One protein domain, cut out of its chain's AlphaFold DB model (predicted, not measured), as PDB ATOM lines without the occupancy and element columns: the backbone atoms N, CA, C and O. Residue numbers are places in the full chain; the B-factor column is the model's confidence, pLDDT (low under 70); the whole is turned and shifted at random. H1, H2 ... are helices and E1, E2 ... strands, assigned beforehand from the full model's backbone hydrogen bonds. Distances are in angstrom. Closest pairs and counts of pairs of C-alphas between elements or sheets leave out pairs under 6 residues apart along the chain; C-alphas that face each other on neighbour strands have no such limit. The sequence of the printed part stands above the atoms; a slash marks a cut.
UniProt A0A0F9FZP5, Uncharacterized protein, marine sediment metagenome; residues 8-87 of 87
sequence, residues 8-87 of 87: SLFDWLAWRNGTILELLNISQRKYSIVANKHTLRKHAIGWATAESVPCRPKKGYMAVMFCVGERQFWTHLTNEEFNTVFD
ATOM      1  N   SER A   8      13.392  55.925  72.099       96.81
ATOM      2  CA  SER A   8      13.493  54.462  72.011       96.81
ATOM      3  C   SER A   8      12.486  53.713  72.890       96.81
ATOM      4  O   SER A   8      12.183  52.559  72.604       96.81
ATOM      5  N   LEU A   9      11.934  54.368  73.920       96.44
ATOM      6  CA  LEU A   9      10.900  53.802  74.794       96.44
ATOM      7  C   LEU A   9       9.514  53.769  74.119       96.44
ATOM      8  O   LEU A   9       8.605  53.093  74.594       96.44
ATOM      9  N   PHE A  10       9.343  54.480  73.002       97.44
ATOM     10  CA  PHE A  10       8.106  54.539  72.221       97.44
ATOM     11  C   PHE A  10       8.143  53.485  71.110       97.44
ATOM     12  O   PHE A  10       8.277  53.790  69.922       97.44
ATOM     13  N   ASP A  11       8.060  52.219  71.509       96.12
ATOM     14  CA  ASP A  11       8.192  51.066  70.618       96.12
ATOM     15  C   ASP A  11       6.837  50.450  70.200       96.12
ATOM     16  O   ASP A  11       5.754  50.893  70.601       96.12
ATOM     17  N   TRP A  12       6.895  49.405  69.365       96.12
ATOM     18  CA  TRP A  12       5.716  48.657  68.911       96.12
ATOM     19  C   TRP A  12       5.032  47.838  70.011       96.12
ATOM     20  O   TRP A  12       3.873  47.445  69.828       96.12
ATOM     21  N   LEU A  13       5.735  47.507  71.098       95.44
ATOM     22  CA  LEU A  13       5.161  46.766  72.214       95.44
ATOM     23  C   LEU A  13       4.242  47.703  72.993       95.44
ATOM     24  O   LEU A  13       3.047  47.438  73.078       95.44
ATOM     25  N   ALA A  14       4.765  48.846  73.434       94.75
ATOM     26  CA  ALA A  14       4.008  49.872  74.130       94.75
ATOM     27  C   ALA A  14       2.891  50.462  73.246       94.75
ATOM     28  O   ALA A  14       1.776  50.646  73.725       94.75
ATOM     29  N   TRP A  15       3.114  50.667  71.939       94.19
ATOM     30  CA  TRP A  15       2.067  51.164  71.023       94.19
ATOM     31  C   TRP A  15       0.831  50.253  70.975       94.19
ATOM     32  O   TRP A  15      -0.295  50.717  70.822       94.19
ATOM     33  N   ARG A  16       1.037  48.934  71.067       94.12
ATOM     34  CA  ARG A  16      -0.041  47.933  70.994       94.12
ATOM     35  C   ARG A  16      -0.573  47.521  72.362       94.12
ATOM     36  O   ARG A  16      -1.517  46.741  72.419       94.12
ATOM     37  N   ASN A  17       0.013  48.025  73.447       95.81
ATOM     38  CA  ASN A  17      -0.336  47.629  74.811       95.81
ATOM     39  C   ASN A  17      -1.591  48.341  75.356       95.81
ATOM     40  O   ASN A  17      -1.938  48.213  76.532       95.81
ATOM     41  N   GLY A  18      -2.276  49.095  74.498       94.56
ATOM     42  CA  GLY A  18      -3.580  49.676  74.762       94.56
ATOM     43  C   GLY A  18      -3.770  51.007  74.058       94.56
ATOM     44  O   GLY A  18      -2.891  51.525  73.369       94.56
ATOM     45  N   THR A  19      -4.947  51.578  74.261       95.44
ATOM     46  CA  THR A  19      -5.311  52.896  73.752       95.44
ATOM     47  C   THR A  19      -5.908  53.751  74.861       95.44
ATOM     48  O   THR A  19      -6.383  53.246  75.879       95.44
ATOM     49  N   ILE A  20      -5.947  55.070  74.645       95.94
ATOM     50  CA  ILE A  20      -6.642  55.989  75.556       95.94
ATOM     51  C   ILE A  20      -8.121  55.580  75.703       95.94
ATOM     52  O   ILE A  20      -8.672  55.644  76.801       95.94
ATOM     53  N   LEU A  21      -8.767  55.133  74.623       96.44
ATOM     54  CA  LEU A  21     -10.160  54.702  74.689       96.44
ATOM     55  C   LEU A  21     -10.319  53.461  75.573       96.44
ATOM     56  O   LEU A  21     -11.164  53.459  76.456       96.44
ATOM     57  N   GLU A  22      -9.502  52.429  75.376       96.50
ATOM     58  CA  GLU A  22      -9.619  51.184  76.147       96.50
ATOM     59  C   GLU A  22      -9.269  51.359  77.624       96.50
ATOM     60  O   GLU A  22      -9.944  50.799  78.484       96.50
ATOM     61  N   LEU A  23      -8.206  52.110  77.926       96.75
ATOM     62  CA  LEU A  23      -7.632  52.149  79.274       96.75
ATOM     63  C   LEU A  23      -8.073  53.360  80.097       96.75
ATOM     64  O   LEU A  23      -8.005  53.315  81.322       96.75
ATOM     65  N   LEU A  24      -8.531  54.433  79.450       96.12
ATOM     66  CA  LEU A  24      -8.985  55.658  80.116       96.12
ATOM     67  C   LEU A  24     -10.431  56.032  79.761       96.12
ATOM     68  O   LEU A  24     -10.948  57.000  80.314       96.12
ATOM     69  N   ASN A  25     -11.091  55.287  78.864       96.69
ATOM     70  CA  ASN A  25     -12.444  55.569  78.372       96.69
ATOM     71  C   ASN A  25     -12.606  56.981  77.775       96.69
ATOM     72  O   ASN A  25     -13.653  57.616  77.900       96.69
ATOM     73  N   ILE A  26     -11.559  57.496  77.118       96.31
ATOM     74  CA  ILE A  26     -11.588  58.805  76.447       96.31
ATOM     75  C   ILE A  26     -11.455  58.595  74.940       96.31
ATOM     76  O   ILE A  26     -10.486  58.009  74.453       96.31
ATOM     77  N   SER A  27     -12.426  59.106  74.179       94.00
ATOM     78  CA  SER A  27     -12.361  59.068  72.717       94.00
ATOM     79  C   SER A  27     -11.188  59.907  72.195       94.00
ATOM     80  O   SER A  27     -10.902  60.980  72.723       94.00
ATOM     81  N   GLN A  28     -10.542  59.470  71.113       86.94
ATOM     82  CA  GLN A  28      -9.413  60.186  70.493       86.94
ATOM     83  C   GLN A  28      -9.843  61.386  69.626       86.94
ATOM     84  O   GLN A  28      -9.158  61.767  68.680       86.94
ATOM     85  N   ARG A  29     -11.007  61.980  69.903       91.69
ATOM     86  CA  ARG A  29     -11.450  63.216  69.247       91.69
ATOM     87  C   ARG A  29     -10.909  64.413  70.023       91.69
ATOM     88  O   ARG A  29     -11.003  64.424  71.249       91.69
ATOM     89  N   LYS A  30     -10.465  65.457  69.318       89.94
ATOM     90  CA  LYS A  30      -9.895  66.688  69.900       89.94
ATOM     91  C   LYS A  30     -10.672  67.225  71.109       89.94
ATOM     92  O   LYS A  30     -10.092  67.459  72.163       89.94
ATOM     93  N   TYR A  31     -11.998  67.358  70.993       93.62
ATOM     94  CA  TYR A  31     -12.839  67.826  72.105       93.62
ATOM     95  C   TYR A  31     -12.755  66.915  73.340       93.62
ATOM     96  O   TYR A  31     -12.600  67.404  74.455       93.62
ATOM     97  N   SER A  32     -12.808  65.592  73.155       95.38
ATOM     98  CA  SER A  32     -12.698  64.624  74.252       95.38
ATOM     99  C   SER A  32     -11.329  64.660  74.925       95.38
ATOM    100  O   SER A  32     -11.273  64.587  76.149       95.38
ATOM    101  N   ILE A  33     -10.249  64.807  74.154       96.12
ATOM    102  CA  ILE A  33      -8.886  64.938  74.684       96.12
ATOM    103  C   ILE A  33      -8.783  66.170  75.590       96.12
ATOM    104  O   ILE A  33      -8.401  66.053  76.755       96.12
ATOM    105  N   VAL A  34      -9.213  67.335  75.098       94.50
ATOM    106  CA  VAL A  34      -9.151  68.599  75.851       94.50
ATOM    107  C   VAL A  34     -10.047  68.569  77.091       94.50
ATOM    108  O   VAL A  34      -9.610  68.954  78.178       94.50
ATOM    109  N   ALA A  35     -11.279  68.066  76.964       96.31
ATOM    110  CA  ALA A  35     -12.224  67.972  78.078       96.31
ATOM    111  C   ALA A  35     -11.713  67.070  79.216       96.31
ATOM    112  O   ALA A  35     -12.037  67.299  80.379       96.31
ATOM    113  N   ASN A  36     -10.875  66.078  78.900       97.31
ATOM    114  CA  ASN A  36     -10.335  65.119  79.863       97.31
ATOM    115  C   ASN A  36      -8.863  65.379  80.230       97.31
ATOM    116  O   ASN A  36      -8.179  64.475  80.720       97.31
ATOM    117  N   LYS A  37      -8.366  66.611  80.051       96.69
ATOM    118  CA  LYS A  37      -6.964  66.974  80.332       96.69
ATOM    119  C   LYS A  37      -6.472  66.551  81.720       96.69
ATOM    120  O   LYS A  37      -5.331  66.131  81.853       96.69
ATOM    121  N   HIS A  38      -7.319  66.614  82.750       96.94
ATOM    122  CA  HIS A  38      -6.940  66.220  84.112       96.94
ATOM    123  C   HIS A  38      -6.641  64.719  84.221       96.94
ATOM    124  O   HIS A  38      -5.641  64.338  84.825       96.94
ATOM    125  N   THR A  39      -7.461  63.878  83.591       97.62
ATOM    126  CA  THR A  39      -7.245  62.427  83.541       97.62
ATOM    127  C   THR A  39      -6.001  62.092  82.729       97.62
ATOM    128  O   THR A  39      -5.172  61.305  83.176       97.62
ATOM    129  N   LEU A  40      -5.816  62.736  81.572       97.62
ATOM    130  CA  LEU A  40      -4.622  62.538  80.749       97.62
ATOM    131  C   LEU A  40      -3.347  62.931  81.506       97.62
ATOM    132  O   LEU A  40      -2.406  62.147  81.545       97.62
ATOM    133  N   ARG A  41      -3.343  64.085  82.187       97.31
ATOM    134  CA  ARG A  41      -2.233  64.535  83.046       97.31
ATOM    135  C   ARG A  41      -1.911  63.550  84.162       97.31
ATOM    136  O   ARG A  41      -0.742  63.311  84.427       97.31
ATOM    137  N   LYS A  42      -2.933  62.983  84.807       97.38
ATOM    138  CA  LYS A  42      -2.760  62.027  85.910       97.38
ATOM    139  C   LYS A  42      -2.030  60.752  85.472       97.38
ATOM    140  O   LYS A  42      -1.316  60.169  86.280       97.38
ATOM    141  N   HIS A  43      -2.247  60.312  84.234       98.00
ATOM    142  CA  HIS A  43      -1.727  59.039  83.729       98.00
ATOM    143  C   HIS A  43      -0.537  59.184  82.781       98.00
ATOM    144  O   HIS A  43       0.133  58.189  82.518       98.00
ATOM    145  N   ALA A  44      -0.268  60.376  82.252       98.00
ATOM    146  CA  ALA A  44       0.889  60.615  81.401       98.00
ATOM    147  C   ALA A  44       2.184  60.538  82.221       98.00
ATOM    148  O   ALA A  44       2.302  61.180  83.263       98.00
ATOM    149  N   ILE A  45       3.155  59.774  81.724       97.50
ATOM    150  CA  ILE A  45       4.459  59.577  82.377       97.50
ATOM    151  C   ILE A  45       5.621  60.195  81.599       97.50
ATOM    152  O   ILE A  45       6.689  60.389  82.165       97.50
ATOM    153  N   GLY A  46       5.410  60.560  80.334       97.81
ATOM    154  CA  GLY A  46       6.367  61.359  79.580       97.81
ATOM    155  C   GLY A  46       6.044  61.441  78.096       97.81
ATOM    156  O   GLY A  46       5.019  60.929  77.635       97.81
ATOM    157  N   TRP A  47       6.898  62.126  77.345       98.25
ATOM    158  CA  TRP A  47       6.662  62.401  75.928       98.25
ATOM    159  C   TRP A  47       7.940  62.429  75.090       98.25
ATOM    160  O   TRP A  47       9.034  62.625  75.606       98.25
ATOM    161  N   ALA A  48       7.796  62.270  73.778       97.88
ATOM    162  CA  ALA A  48       8.848  62.503  72.793       97.88
ATOM    163  C   ALA A  48       8.269  63.210  71.558       97.88
ATOM    164  O   ALA A  48       7.062  63.159  71.299       97.88
ATOM    165  N   THR A  49       9.116  63.875  70.770       97.31
ATOM    166  CA  THR A  49       8.690  64.381  69.458       97.31
ATOM    167  C   THR A  49       8.356  63.190  68.568       97.31
ATOM    168  O   THR A  49       9.176  62.284  68.403       97.31
ATOM    169  N   ALA A  50       7.160  63.165  67.977       97.19
ATOM    170  CA  ALA A  50       6.716  61.985  67.240       97.19
ATOM    171  C   ALA A  50       7.513  61.738  65.949       97.19
ATOM    172  O   ALA A  50       7.473  60.649  65.404       97.19
ATOM    173  N   GLU A  51       8.273  62.705  65.441       97.50
ATOM    174  CA  GLU A  51       9.196  62.464  64.320       97.50
ATOM    175  C   GLU A  51      10.421  61.634  64.726       97.50
ATOM    176  O   GLU A  51      11.027  60.989  63.876       97.50
ATOM    177  N   SER A  52      10.779  61.639  66.015       95.94
ATOM    178  CA  SER A  52      11.980  60.976  66.536       95.94
ATOM    179  C   SER A  52      11.743  59.547  67.025       95.94
ATOM    180  O   SER A  52      12.705  58.854  67.365       95.94
ATOM    181  N   VAL A  53      10.482  59.104  67.107       96.56
ATOM    182  CA  VAL A  53      10.161  57.762  67.598       96.56
ATOM    183  C   VAL A  53      10.440  56.712  66.516       96.56
ATOM    184  O   VAL A  53      10.098  56.916  65.349       96.56
ATOM    185  N   PRO A  54      11.053  55.567  66.869       92.44
ATOM    186  CA  PRO A  54      11.406  54.531  65.899       92.44
ATOM    187  C   PRO A  54      10.167  53.817  65.339       92.44
ATOM    188  O   PRO A  54      10.168  53.330  64.210       92.44
ATOM    189  N   CYS A  55       9.092  53.756  66.126       91.75
ATOM    190  CA  CYS A  55       7.817  53.179  65.735       91.75
ATOM    191  C   CYS A  55       6.837  54.292  65.353       91.75
ATOM    192  O   CYS A  55       6.609  55.197  66.142       91.75
ATOM    193  N   ARG A  56       6.192  54.187  64.181       94.44
ATOM    194  CA  ARG A  56       5.133  55.111  63.716       94.44
ATOM    195  C   ARG A  56       5.518  56.606  63.777       94.44
ATOM    196  O   ARG A  56       4.738  57.385  64.322       94.44
ATOM    197  N   PRO A  57       6.644  57.037  63.181       96.38
ATOM    198  CA  PRO A  57       7.021  58.444  63.211       96.38
ATOM    199  C   PRO A  57       5.964  59.329  62.537       96.38
ATOM    200  O   PRO A  57       5.391  58.955  61.505       96.38
ATOM    201  N   LYS A  58       5.694  60.510  63.108       97.25
ATOM    202  CA  LYS A  58       4.648  61.413  62.605       97.25
ATOM    203  C   LYS A  58       4.974  62.893  62.816       97.25
ATOM    204  O   LYS A  58       5.116  63.362  63.938       97.25
ATOM    205  N   LYS A  59       5.006  63.652  61.718       96.94
ATOM    206  CA  LYS A  59       5.266  65.099  61.713       96.94
ATOM    207  C   LYS A  59       4.102  65.926  62.247       96.94
ATOM    208  O   LYS A  59       2.968  65.717  61.825       96.94
ATOM    209  N   GLY A  60       4.400  66.893  63.120       96.44
ATOM    210  CA  GLY A  60       3.413  67.797  63.738       96.44
ATOM    211  C   GLY A  60       2.644  67.194  64.921       96.44
ATOM    212  O   GLY A  60       1.551  67.663  65.251       96.44
ATOM    213  N   TYR A  61       3.185  66.127  65.514       97.81
ATOM    214  CA  TYR A  61       2.598  65.420  66.646       97.81
ATOM    215  C   TYR A  61       3.640  65.203  67.746       97.81
ATOM    216  O   TYR A  61       4.851  65.174  67.507       97.81
ATOM    217  N   MET A  62       3.127  64.950  68.941       97.75
ATOM    218  CA  MET A  62       3.860  64.500  70.113       97.75
ATOM    219  C   MET A  62       3.451  63.059  70.410       97.75
ATOM    220  O   MET A  62       2.266  62.724  70.372       97.75
ATOM    221  N   ALA A  63       4.424  62.196  70.687       97.88
ATOM    222  CA  ALA A  63       4.173  60.863  71.208       97.88
ATOM    223  C   ALA A  63       4.108  60.965  72.734       97.88
ATOM    224  O   ALA A  63       5.062  61.422  73.359       97.88
ATOM    225  N   VAL A  64       2.983  60.578  73.335       98.19
ATOM    226  CA  VAL A  64       2.755  60.689  74.783       98.19
ATOM    227  C   VAL A  64       2.561  59.305  75.371       98.19
ATOM    228  O   VAL A  64       1.691  58.562  74.915       98.19
ATOM    229  N   MET A  65       3.372  58.977  76.374       98.19
ATOM    230  CA  MET A  65       3.338  57.718  77.108       98.19
ATOM    231  C   MET A  65       2.439  57.855  78.335       98.19
ATOM    232  O   MET A  65       2.540  58.820  79.094       98.19
ATOM    233  N   PHE A  66       1.588  56.859  78.545       98.12
ATOM    234  CA  PHE A  66       0.652  56.749  79.651       98.12
ATOM    235  C   PHE A  66       0.920  55.476  80.448       98.12
ATOM    236  O   PHE A  66       1.303  54.456  79.881       98.12
ATOM    237  N   CYS A  67       0.659  55.531  81.752       97.69
ATOM    238  CA  CYS A  67       0.695  54.390  82.656       97.69
ATOM    239  C   CYS A  67      -0.654  54.238  83.377       97.69
ATOM    240  O   CYS A  67      -1.128  55.149  84.067       97.69
ATOM    241  N   VAL A  68      -1.289  53.078  83.205       97.31
ATOM    242  CA  VAL A  68      -2.563  52.722  83.845       97.31
ATOM    243  C   VAL A  68      -2.411  51.348  84.487       97.31
ATOM    244  O   VAL A  68      -2.330  50.332  83.797       97.31
ATOM    245  N   GLY A  69      -2.353  51.320  85.820       95.31
ATOM    246  CA  GLY A  69      -1.965  50.115  86.554       95.31
ATOM    247  C   GLY A  69      -0.543  49.702  86.176       95.31
ATOM    248  O   GLY A  69       0.373  50.515  86.244       95.31
ATOM    249  N   GLU A  70      -0.371  48.461  85.733       95.19
ATOM    250  CA  GLU A  70       0.921  47.920  85.282       95.19
ATOM    251  C   GLU A  70       1.159  48.094  83.771       95.19
ATOM    252  O   GLU A  70       2.173  47.643  83.238       95.19
ATOM    253  N   ARG A  71       0.223  48.721  83.044       96.44
ATOM    254  CA  ARG A  71       0.303  48.853  81.584       96.44
ATOM    255  C   ARG A  71       0.823  50.217  81.174       96.44
ATOM    256  O   ARG A  71       0.236  51.240  81.523       96.44
ATOM    257  N   GLN A  72       1.866  50.201  80.351       97.19
ATOM    258  CA  GLN A  72       2.356  51.372  79.637       97.19
ATOM    259  C   GLN A  72       1.972  51.295  78.169       97.19
ATOM    260  O   GLN A  72       2.178  50.264  77.529       97.19
ATOM    261  N   PHE A  73       1.425  52.383  77.649       97.56
ATOM    262  CA  PHE A  73       1.085  52.526  76.242       97.56
ATOM    263  C   PHE A  73       1.270  53.973  75.815       97.56
ATOM    264  O   PHE A  73       1.239  54.878  76.647       97.56
ATOM    265  N   TRP A  74       1.427  54.218  74.521       97.50
ATOM    266  CA  TRP A  74       1.567  55.578  74.019       97.50
ATOM    267  C   TRP A  74       0.670  55.840  72.818       97.50
ATOM    268  O   TRP A  74       0.296  54.930  72.082       97.50
ATOM    269  N   THR A  75       0.310  57.107  72.627       97.06
ATOM    270  CA  THR A  75      -0.417  57.565  71.440       97.06
ATOM    271  C   THR A  75       0.154  58.875  70.918       97.06
ATOM    272  O   THR A  75       0.883  59.582  71.613       97.06
ATOM    273  N   HIS A  76      -0.224  59.218  69.693       97.56
ATOM    274  CA  HIS A  76      -0.013  60.545  69.141       97.56
ATOM    275  C   HIS A  76      -1.057  61.529  69.664       97.56
ATOM    276  O   HIS A  76      -2.251  61.229  69.626       97.56
ATOM    277  N   LEU A  77      -0.601  62.716  70.049       97.25
ATOM    278  CA  LEU A  77      -1.404  63.932  70.155       97.25
ATOM    279  C   LEU A  77      -0.865  64.946  69.151       97.25
ATOM    280  O   LEU A  77       0.339  64.998  68.910       97.25
ATOM    281  N   THR A  78      -1.730  65.744  68.536       96.88
ATOM    282  CA  THR A  78      -1.263  66.912  67.771       96.88
ATOM    283  C   THR A  78      -0.504  67.868  68.695       96.88
ATOM    284  O   THR A  78      -0.732  67.872  69.904       96.88
ATOM    285  N   ASN A  79       0.363  68.718  68.140       96.12
ATOM    286  CA  ASN A  79       1.033  69.757  68.934       96.12
ATOM    287  C   ASN A  79       0.024  70.638  69.698       96.12
ATOM    288  O   ASN A  79       0.257  70.994  70.845       96.12
ATOM    289  N   GLU A  80      -1.125  70.942  69.089       96.12
ATOM    290  CA  GLU A  80      -2.175  71.741  69.727       96.12
ATOM    291  C   GLU A  80      -2.836  71.007  70.904       96.12
ATOM    292  O   GLU A  80      -3.012  71.588  71.975       96.12
ATOM    293  N   GLU A  81      -3.189  69.728  70.732       96.75
ATOM    294  CA  GLU A  81      -3.736  68.900  71.813       96.75
ATOM    295  C   GLU A  81      -2.727  68.732  72.946       96.75
ATOM    296  O   GLU A  81      -3.099  68.860  74.108       96.75
ATOM    297  N   PHE A  82      -1.459  68.475  72.611       97.06
ATOM    298  CA  PHE A  82      -0.389  68.338  73.588       97.06
ATOM    299  C   PHE A  82      -0.245  69.609  74.422       97.06
ATOM    300  O   PHE A  82      -0.372  69.539  75.640       97.06
ATOM    301  N   ASN A  83      -0.085  70.765  73.778       95.69
ATOM    302  CA  ASN A  83       0.056  72.048  74.464       95.69
ATOM    303  C   ASN A  83      -1.179  72.351  75.325       95.69
ATOM    304  O   ASN A  83      -1.069  72.644  76.509       95.69
ATOM    305  N   THR A  84      -2.388  72.153  74.789       95.81
ATOM    306  CA  THR A  84      -3.634  72.373  75.549       95.81
ATOM    307  C   THR A  84      -3.744  71.465  76.779       95.81
ATOM    308  O   THR A  84      -4.332  71.843  77.799       95.81
ATOM    309  N   VAL A  85      -3.226  70.237  76.685       96.44
ATOM    310  CA  VAL A  85      -3.288  69.251  77.763       96.44
ATOM    311  C   VAL A  85      -2.095  69.346  78.702       96.44
ATOM    312  O   VAL A  85      -2.271  68.953  79.842       96.44
ATOM    313  N   PHE A  86      -0.920  69.860  78.342       95.44
ATOM    314  CA  PHE A  86       0.288  69.740  79.180       95.44
ATOM    315  C   PHE A  86       1.032  71.047  79.479       95.44
ATOM    316  O   PHE A  86       1.837  71.030  80.417       95.44
ATOM    317  N   ASP A  87       0.703  72.145  78.795       85.88
ATOM    318  CA  ASP A  87       1.086  73.506  79.200       85.88
ATOM    319  C   ASP A  87       0.141  74.042  80.301       85.88
ATOM    320  O   ASP A  87       0.622  74.832  81.143       85.88
TER     321      ASP A  87
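What this domain is: This is residues 8 to 87 of the 87 residues of an uncharacterized protein of marine sediment metagenome (UniProt A0A0F9FZP5). A strongly twisted three-stranded sheet runs through the middle of the domain, and five short helices surround it. H2, H3, H4 and H5 are gathered on one side of it, while H1 and the long link of residues 50 to 60 are on the other. The printed part has 80 residues, with the named elements in the order H1 H2 H3 H4 E1 E2 E3 H5; the sheet, in the order E1 - E2 - E3, is antiparallel throughout. The class is mixed, helices and strands. The whole is compact, with a radius of gyration of the C-alphas of 11.4 A, and rounded, with spans of 30 by 28 by 18 A.

How they stand to each other: E1, residues 44 to 49, E2, residues 61 to 68, and E3, residues 71 to 78, form a meander, each strand the antiparallel neighbour of the one before. E1 and E2 are a hairpin at 158 degrees, with N 45 and O 65 2.9 A apart, within hydrogen-bond range. E2 and E3 are a hairpin at 154 degrees, with N 66 and O 73 2.8 A apart, also within range. H5, residues 79 to 86, is on the sheet at a height of 7.6 A and lies over E3, only just not over E2, on which 2 of its C-alphas fall; it runs along the strands, at 13 degrees to E3 on the local plane. H1, residues 12 to 16, is on the opposite face at a height of 5.9 A, over none of the strands; its closest C-alpha to E3 is that of Ala 14, 4.5 A from that of Phe 73. H4, residues 37 to 43, stands at the sheet's level, with a height of 0.4 A from a local plane fitted to only 6 C-alphas. H4 touches H5, about perpendicular at 74 degrees, with the closest C-alphas, of Lys 37 and Val 85, 5.0 A apart. H3, residues 30 to 35, is not on the sheet but touches H5, the same way at a shallow tilt of 12 degrees; the closest C-alphas, of Val 34 and Val 85, are 6.2 A apart. H2, residues 20 to 24, only grazes the sheet and is apart from H5. In H1, H2, H3, H4 and H5 every O i to N i+4 pair is within hydrogen-bond range.

Where its parts are: E3 is 22.8 A long from first to last C-alpha, E2 22.0 A, E1 14.8 A, H5 10.3 A and H4 10.1 A. H1 begins at C-alpha 12 (5.716, 48.657, 68.911), E2 at C-alpha 61 (2.598, 65.420, 66.646), and H5 ends at C-alpha 86 (0.288, 69.740, 79.180).

The domain as a whole: The C-alphas of Lys 59 and Gly 69 are the two farthest apart, at 29.9 A. The printed part has no cut. The link from E1 to E2 is long, with 11 residues; the other links are tight. The mean pLDDT of the printed part is 96.1, and no printed residue is under 70.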